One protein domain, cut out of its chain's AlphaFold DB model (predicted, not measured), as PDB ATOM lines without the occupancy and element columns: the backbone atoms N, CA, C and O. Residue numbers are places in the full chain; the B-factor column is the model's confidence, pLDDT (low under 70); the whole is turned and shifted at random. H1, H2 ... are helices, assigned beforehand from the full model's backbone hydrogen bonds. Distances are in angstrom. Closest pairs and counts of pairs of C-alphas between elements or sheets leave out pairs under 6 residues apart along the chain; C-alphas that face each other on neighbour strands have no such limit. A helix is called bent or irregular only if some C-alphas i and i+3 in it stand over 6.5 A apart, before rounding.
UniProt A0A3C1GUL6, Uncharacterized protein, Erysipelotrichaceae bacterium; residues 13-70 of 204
ATOM      1  N   SER A  13     102.583 194.173 132.967       95.94
ATOM      2  CA  SER A  13     101.158 194.499 133.003       95.94
ATOM      3  C   SER A  13     100.816 195.611 132.008       95.94
ATOM      4  O   SER A  13     101.685 196.400 131.637       95.94
ATOM      5  N   ASP A  14      99.536 195.762 131.660       94.12
ATOM      6  CA  ASP A  14      99.070 196.829 130.759       94.12
ATOM      7  C   ASP A  14      99.536 198.211 131.216       94.12
ATOM      8  O   ASP A  14     100.027 199.010 130.427       94.12
ATOM      9  N   LYS A  15      99.473 198.479 132.525       96.31
ATOM     10  CA  LYS A  15      99.937 199.749 133.092       96.31
ATOM     11  C   LYS A  15     101.436 199.979 132.860       96.31
ATOM     12  O   LYS A  15     101.847 201.109 132.607       96.31
ATOM     13  N   GLU A  16     102.258 198.941 132.960       97.31
ATOM     14  CA  GLU A  16     103.701 199.040 132.717       97.31
ATOM     15  C   GLU A  16     104.010 199.182 131.221       97.31
ATOM     16  O   GLU A  16     104.901 199.952 130.850       97.31
ATOM     17  N   LEU A  17     103.245 198.509 130.352       97.06
ATOM     18  CA  LEU A  17     103.304 198.711 128.902       97.06
ATOM     19  C   LEU A  17     102.931 200.154 128.535       97.06
ATOM     20  O   LEU A  17     103.599 200.756 127.698       97.06
ATOM     21  N   GLU A  18     101.952 200.756 129.215       96.25
ATOM     22  CA  GLU A  18     101.587 202.163 129.025       96.25
ATOM     23  C   GLU A  18     102.691 203.143 129.397       96.25
ATOM     24  O   GLU A  18     102.988 204.091 128.660       96.25
ATOM     25  N   GLU A  19     103.324 202.923 130.547       96.88
ATOM     26  CA  GLU A  19     104.464 203.728 130.969       96.88
ATOM     27  C   GLU A  19     105.607 203.626 129.951       96.88
ATOM     28  O   GLU A  19     106.242 204.635 129.624       96.88
ATOM     29  N   LEU A  20     105.822 202.436 129.389       96.62
ATOM     30  CA  LEU A  20     106.811 202.204 128.350       96.62
ATOM     31  C   LEU A  20     106.451 202.887 127.021       96.62
ATOM     32  O   LEU A  20     107.293 203.594 126.470       96.62
ATOM     33  N   ILE A  21     105.218 202.750 126.527       96.50
ATOM     34  CA  ILE A  21     104.737 203.437 125.315       96.50
ATOM     35  C   ILE A  21     104.964 204.939 125.441       96.50
ATOM     36  O   ILE A  21     105.537 205.555 124.542       96.50
ATOM     37  N   LYS A  22     104.598 205.524 126.587       95.94
ATOM     38  CA  LYS A  22     104.816 206.947 126.850       95.94
ATOM     39  C   LYS A  22     106.298 207.315 126.768       95.94
ATOM     40  O   LYS A  22     106.643 208.312 126.147       95.94
ATOM     41  N   LYS A  23     107.185 206.502 127.349       96.56
ATOM     42  CA  LYS A  23     108.641 206.718 127.280       96.56
ATOM     43  C   LYS A  23     109.190 206.617 125.859       96.56
ATOM     44  O   LYS A  23     110.104 207.363 125.520       96.56
ATOM     45  N   VAL A  24     108.644 205.720 125.039       95.38
ATOM     46  CA  VAL A  24     108.993 205.598 123.618       95.38
ATOM     47  C   VAL A  24     108.523 206.830 122.837       95.38
ATOM     48  O   VAL A  24     109.307 207.386 122.078       95.38
ATOM     49  N   GLN A  25     107.293 207.299 123.068       93.75
ATOM     50  CA  GLN A  25     106.731 208.496 122.422       93.75
ATOM     51  C   GLN A  25     107.429 209.802 122.842       93.75
ATOM     52  O   GLN A  25     107.496 210.741 122.058       93.75
ATOM     53  N   GLU A  26     107.941 209.879 124.074       94.06
ATOM     54  CA  GLU A  26     108.745 211.008 124.570       94.06
ATOM     55  C   GLU A  26     110.178 211.022 123.998       94.06
ATOM     56  O   GLU A  26     110.891 212.012 124.165       94.06
ATOM     57  N   SER A  27     110.625 209.933 123.363       93.38
ATOM     58  CA  SER A  27     111.987 209.794 122.845       93.38
ATOM     59  C   SER A  27     112.140 210.386 121.448       93.38
ATOM     60  O   SER A  27     111.379 210.063 120.539       93.38
ATOM     61  N   GLU A  28     113.205 211.164 121.235       89.75
ATOM     62  CA  GLU A  28     113.556 211.716 119.917       89.75
ATOM     63  C   GLU A  28     113.856 210.626 118.875       89.75
ATOM     64  O   GLU A  28     113.663 210.838 117.682       89.75
ATOM     65  N   THR A  29     114.324 209.450 119.311       91.25
ATOM     66  CA  THR A  29     114.676 208.345 118.408       91.25
ATOM     67  C   THR A  29     113.505 207.407 118.121       91.25
ATOM     68  O   THR A  29     113.680 206.450 117.371       91.25
ATOM     69  N   GLY A  30     112.343 207.608 118.757       90.94
ATOM     70  CA  GLY A  30     111.234 206.647 118.716       90.94
ATOM     71  C   GLY A  30     111.551 205.316 119.409       90.94
ATOM     72  O   GLY A  30     110.910 204.300 119.140       90.94
ATOM     73  N   GLU A  31     112.552 205.311 120.296       93.50
ATOM     74  CA  GLU A  31     112.944 204.148 121.088       93.50
ATOM     75  C   GLU A  31     113.279 204.539 122.530       93.50
ATOM     76  O   GLU A  31     113.934 205.551 122.781       93.50
ATOM     77  N   PHE A  32     112.914 203.688 123.487       94.81
ATOM     78  CA  PHE A  32     113.344 203.798 124.879       94.81
ATOM     79  C   PHE A  32     114.043 202.507 125.293       94.81
ATOM     80  O   PHE A  32     113.489 201.424 125.149       94.81
ATOM     81  N   GLN A  33     115.291 202.602 125.759       93.44
ATOM     82  CA  GLN A  33     116.126 201.445 126.128       93.44
ATOM     83  C   GLN A  33     116.128 200.299 125.087       93.44
ATOM     84  O   GLN A  33     116.192 199.120 125.440       93.44
ATOM     85  N   GLY A  34     116.084 200.648 123.795       91.69
ATOM     86  CA  GLY A  34     116.061 199.706 122.672       91.69
ATOM     87  C   GLY A  34     114.688 199.096 122.366       91.69
ATOM     88  O   GLY A  34     114.599 198.178 121.557       91.69
ATOM     89  N   VAL A  35     113.609 199.553 122.998       95.19
ATOM     90  CA  VAL A  35     112.238 199.154 122.658       95.19
ATOM     91  C   VAL A  35     111.577 200.259 121.841       95.19
ATOM     92  O   VAL A  35     111.638 201.422 122.226       95.19
ATOM     93  N   SER A  36     110.941 199.881 120.734       95.94
ATOM     94  CA  SER A  36     110.094 200.729 119.888       95.94
ATOM     95  C   SER A  36     108.626 200.311 120.021       95.94
ATOM     96  O   SER A  36     108.339 199.229 120.537       95.94
ATOM     97  N   LEU A  37     107.690 201.114 119.507       96.31
ATOM     98  CA  LEU A  37     106.256 200.786 119.558       96.31
ATOM     99  C   LEU A  37     105.932 199.447 118.879       96.31
ATOM    100  O   LEU A  37     105.206 198.636 119.445       96.31
ATOM    101  N   GLY A  38     106.555 199.154 117.733       95.56
ATOM    102  CA  GLY A  38     106.387 197.867 117.048       95.56
ATOM    103  C   GLY A  38     106.864 196.657 117.858       95.56
ATOM    104  O   GLY A  38     106.382 195.552 117.644       95.56
ATOM    105  N   ARG A  39     107.785 196.841 118.817       96.12
ATOM    106  CA  ARG A  39     108.181 195.769 119.747       96.12
ATOM    107  C   ARG A  39     107.207 195.592 120.905       96.12
ATOM    108  O   ARG A  39     107.164 194.505 121.468       96.12
ATOM    109  N   VAL A  40     106.470 196.638 121.267       96.94
ATOM    110  CA  VAL A  40     105.432 196.579 122.304       96.94
ATOM    111  C   VAL A  40     104.141 195.971 121.749       96.94
ATOM    112  O   VAL A  40     103.483 195.214 122.452       96.94
ATOM    113  N   ALA A  41     103.820 196.243 120.482       96.56
ATOM    114  CA  ALA A  41     102.559 195.874 119.838       96.56
ATOM    115  C   ALA A  41     102.097 194.410 120.006       96.56
ATOM    116  O   ALA A  41     100.922 194.227 120.303       96.56
ATOM    117  N   PRO A  42     102.965 193.376 119.922       97.38
ATOM    118  CA  PRO A  42     102.545 191.983 120.118       97.38
ATOM    119  C   PRO A  42     101.978 191.663 121.508       97.38
ATOM    120  O   PRO A  42     101.411 190.592 121.700       97.38
ATOM    121  N   PHE A  43     102.204 192.540 122.488       97.25
ATOM    122  CA  PHE A  43     101.788 192.367 123.880       97.25
ATOM    123  C   PHE A  43     100.588 193.246 124.247       97.25
ATOM    124  O   PHE A  43     100.192 193.268 125.407       97.25
ATOM    125  N   LEU A  44     100.039 193.992 123.286       96.88
ATOM    126  CA  LEU A  44      98.859 194.824 123.485       96.88
ATOM    127  C   LEU A  44      97.598 194.051 123.109       96.88
ATOM    128  O   LEU A  44      97.591 193.280 122.152       96.88
ATOM    129  N   GLU A  45      96.512 194.315 123.832       95.56
ATOM    130  CA  GLU A  45      95.172 193.960 123.367       95.56
ATOM    131  C   GLU A  45      94.843 194.719 122.068       95.56
ATOM    132  O   GLU A  45      95.326 195.836 121.847       95.56
ATOM    133  N   GLU A  46      94.011 194.125 121.209       94.94
ATOM    134  CA  GLU A  46      93.697 194.650 119.871       94.94
ATOM    135  C   GLU A  46      93.153 196.085 119.930       94.94
ATOM    136  O   GLU A  46      93.629 196.972 119.220       94.94
ATOM    137  N   GLU A  47      92.217 196.371 120.837       95.69
ATOM    138  CA  GLU A  47      91.653 197.710 121.026       95.69
ATOM    139  C   GLU A  47      92.728 198.735 121.392       95.69
ATOM    140  O   GLU A  47      92.651 199.906 120.999       95.69
ATOM    141  N   ARG A  48      93.757 198.304 122.129       96.12
ATOM    142  CA  ARG A  48      94.863 199.174 122.514       96.12
ATOM    143  C   ARG A  48      95.822 199.412 121.358       96.12
ATOM    144  O   ARG A  48      96.230 200.557 121.153       96.12
ATOM    145  N   ALA A  49      96.142 198.372 120.592       97.38
ATOM    146  CA  ALA A  49      96.922 198.498 119.367       97.38
ATOM    147  C   ALA A  49      96.227 199.437 118.367       97.38
ATOM    148  O   ALA A  49      96.871 200.345 117.840       97.38
ATOM    149  N   ASN A  50      94.905 199.308 118.202       97.81
ATOM    150  CA  ASN A  50      94.080 200.191 117.372       97.81
ATOM    151  C   ASN A  50      94.208 201.658 117.805       97.81
ATOM    152  O   ASN A  50      94.499 202.536 116.991       97.81
ATOM    153  N   ALA A  51      94.019 201.935 119.101       97.00
ATOM    154  CA  ALA A  51      94.110 203.289 119.638       97.00
ATOM    155  C   ALA A  51      95.517 203.888 119.470       97.00
ATOM    156  O   ALA A  51      95.652 205.062 119.120       97.00
ATOM    157  N   LEU A  52      96.561 203.085 119.695       97.38
ATOM    158  CA  LEU A  52      97.946 203.513 119.519       97.38
ATOM    159  C   LEU A  52      98.256 203.813 118.047       97.38
ATOM    160  O   LEU A  52      98.828 204.860 117.759       97.38
ATOM    161  N   PHE A  53      97.838 202.950 117.120       98.00
ATOM    162  CA  PHE A  53      98.021 203.147 115.680       98.00
ATOM    163  C   PHE A  53      97.410 204.463 115.196       98.00
ATOM    164  O   PHE A  53      98.091 205.259 114.549       98.00
ATOM    165  N   LEU A  54      96.156 204.736 115.567       97.19
ATOM    166  CA  LEU A  54      95.479 205.983 115.207       97.19
ATOM    167  C   LEU A  54      96.167 207.210 115.822       97.19
ATOM    168  O   LEU A  54      96.377 208.206 115.131       97.19
ATOM    169  N   ALA A  55      96.580 207.128 117.090       95.81
ATOM    170  CA  ALA A  55      97.296 208.216 117.752       95.81
ATOM    171  C   ALA A  55      98.659 208.510 117.097       95.81
ATOM    172  O   ALA A  55      99.057 209.671 116.999       95.81
ATOM    173  N   GLU A  56      99.377 207.481 116.641       96.00
ATOM    174  CA  GLU A  56     100.645 207.648 115.927       96.00
ATOM    175  C   GLU A  56     100.443 208.234 114.527       96.00
ATOM    176  O   GLU A  56     101.236 209.078 114.112       96.00
ATOM    177  N   ILE A  57      99.363 207.878 113.824       95.50
ATOM    178  CA  ILE A  57      98.988 208.535 112.563       95.50
ATOM    179  C   ILE A  57      98.777 210.039 112.778       95.50
ATOM    180  O   ILE A  57      99.350 210.850 112.051       95.50
ATOM    181  N   GLU A  58      97.991 210.425 113.784       93.38
ATOM    182  CA  GLU A  58      97.667 211.833 114.056       93.38
ATOM    183  C   GLU A  58      98.897 212.667 114.430       93.38
ATOM    184  O   GLU A  58      99.004 213.834 114.051       93.38
ATOM    185  N   LYS A  59      99.847 212.070 115.154       91.06
ATOM    186  CA  LYS A  59     101.097 212.727 115.555       91.06
ATOM    187  C   LYS A  59     102.167 212.728 114.459       91.06
ATOM    188  O   LYS A  59     103.189 213.388 114.637       91.06
ATOM    189  N   GLY A  60     101.971 211.989 113.364       88.44
ATOM    190  CA  GLY A  60     103.019 211.737 112.368       88.44
ATOM    191  C   GLY A  60     104.171 210.881 112.913       88.44
ATOM    192  O   GLY A  60     105.314 211.049 112.495       88.44
ATOM    193  N   GLY A  61     103.874 210.017 113.886       86.56
ATOM    194  CA  GLY A  61     104.814 209.103 114.524       86.56
ATOM    195  C   GLY A  61     104.995 207.786 113.761       86.56
ATOM    196  O   GLY A  61     104.714 207.678 112.566       86.56
ATOM    197  N   SER A  62     105.492 206.760 114.452       86.31
ATOM    198  CA  SER A  62     105.830 205.467 113.838       86.31
ATOM    199  C   SER A  62     104.671 204.478 113.970       86.31
ATOM    200  O   SER A  62     104.591 203.724 114.938       86.31
ATOM    201  N   PHE A  63     103.767 204.479 112.987       95.19
ATOM    202  CA  PHE A  63     102.560 203.640 112.994       95.19
ATOM    203  C   PHE A  63     102.664 202.371 112.131       95.19
ATOM    204  O   PHE A  63     101.982 201.393 112.412       95.19
ATOM    205  N   ILE A  64     103.533 202.334 111.112       96.31
ATOM    206  CA  ILE A  64     103.622 201.192 110.175       96.31
ATOM    207  C   ILE A  64     103.909 199.871 110.894       96.31
ATOM    208  O   ILE A  64     103.309 198.848 110.584       96.31
ATOM    209  N   ALA A  65     104.788 199.891 111.899       95.56
ATOM    210  CA  ALA A  65     105.151 198.691 112.652       95.56
ATOM    211  C   ALA A  65     104.015 198.148 113.543       95.56
ATOM    212  O   ALA A  65     104.141 197.051 114.077       95.56
ATOM    213  N   LEU A  66     102.934 198.913 113.719       97.44
ATOM    214  CA  LEU A  66     101.746 198.506 114.466       97.44
ATOM    215  C   LEU A  66     100.700 197.830 113.566       97.44
ATOM    216  O   LEU A  66      99.850 197.119 114.085       97.44
ATOM    217  N   ALA A  67     100.775 198.013 112.241       96.94
ATOM    218  CA  ALA A  67      99.788 197.509 111.283       96.94
ATOM    219  C   ALA A  67      99.482 195.996 111.388       96.94
ATOM    220  O   ALA A  67      98.313 195.641 111.293       96.94
ATOM    221  N   PRO A  68     100.449 195.095 111.666       97.38
ATOM    222  CA  PRO A  68     100.144 193.671 111.848       97.38
ATOM    223  C   PRO A  68      99.308 193.327 113.091       97.38
ATOM    224  O   PRO A  68      98.924 192.172 113.249       97.38
ATOM    225  N   PHE A  69      99.108 194.279 114.005       97.31
ATOM    226  CA  PHE A  69      98.488 194.061 115.318       97.31
ATOM    227  C   PHE A  69      97.178 194.832 115.493       97.31
ATOM    228  O   PHE A  69      96.607 194.813 116.581       97.31
ATOM    229  N   VAL A  70      96.728 195.547 114.459       97.81
ATOM    230  CA  VAL A  70      95.442 196.246 114.480       97.81
ATOM    231  C   VAL A  70      94.351 195.405 113.835       97.81
ATOM    232  O   VAL A  70      94.619 194.504 113.046       97.81
TER     233      VAL A  70
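Overview. This is residues 13 to 70 of the 204 residues of an uncharacterized protein of Erysipelotrichaceae bacterium (UniProt A0A3C1GUL6). Two helical hairpins sit side by side, each made of a longer helix and a short one that folds back along it: H1 with H2, and H3 with H4. The short helices H2 and H4 run side by side as one layer, and the longer H1 and H3, near each other but not touching, make the other, with the four helices roughly aligned. The printed part has 58 residues with four named helices in the order H1, H2, H3, H4 and no named strand, and its class is all helix. It is compact, with a radius of gyration of the C-alphas of 10.1 A, and has a rounded outline spanning 27 by 24 by 15 A.

Arrangement. Start at the longest helix, H3, residues 46 to 59, and look from Phe 53 to Leu 66 in H4, residues 64 to 69: their C-alphas, the closest of the two helices, are 6.1 A apart. H3 and H4 touch and form a helical hairpin, opposite ways at a shallow tilt of 16 degrees. From H4 go on to H2, residues 37 to 43, which touches it through the closest C-alphas, those of Gly 38 and Ala 65, 4.6 A apart; the two run the same way at a shallow tilt of 7 degrees. H2 is close to but not clearly touching H3, the closest C-alphas being those of Ala 41 and Ala 49 at 6.2 A. On H1, residues 14 to 25, find Ile 21, whose C-alpha is 6.5 A from that of Leu 37, the closest pair of H1 and H2. These two touch as a helical hairpin, opposite ways at a shallow tilt of 11 degrees. H1 and H3 are near each other, with 5 pairs of C-alphas within 10 A, and H1 and H4 are apart. In H1 and H3 every O i to N i+4 pair is within hydrogen-bond range; in H2 it is 1 of 3, with 2 of 4 O i to N i+3 pairs, and in H4 0 of 2, with 2 of 3.

Along the chain. Find C-alpha 46 at (93.697, 194.650, 119.871); from there H3 runs 20.0 A to C-alpha 59 at (101.097, 212.727, 115.555). H1 begins at C-alpha 14, at (99.070, 196.829, 130.759), and is 16.3 A long. H2 is 10.5 A long and only just irregular: C-alphas 39 and 42 are 6.8 A apart. H4 is 10.2 A long and irregular, with C-alphas 65 and 68 7.1 A apart; it ends at C-alpha 69, at (98.488, 194.061, 115.318).

Size, cuts and confidence. Look to Ser 13 and Gly 60 for the two C-alphas farthest apart, 27.0 A. The printed part has no cut. The link from H1 to H2, 11 residues, is long; those from H2 to H3 and from H3 to H4 are tight. The mean pLDDT of the printed part is 95.2, and no printed residue is under 70.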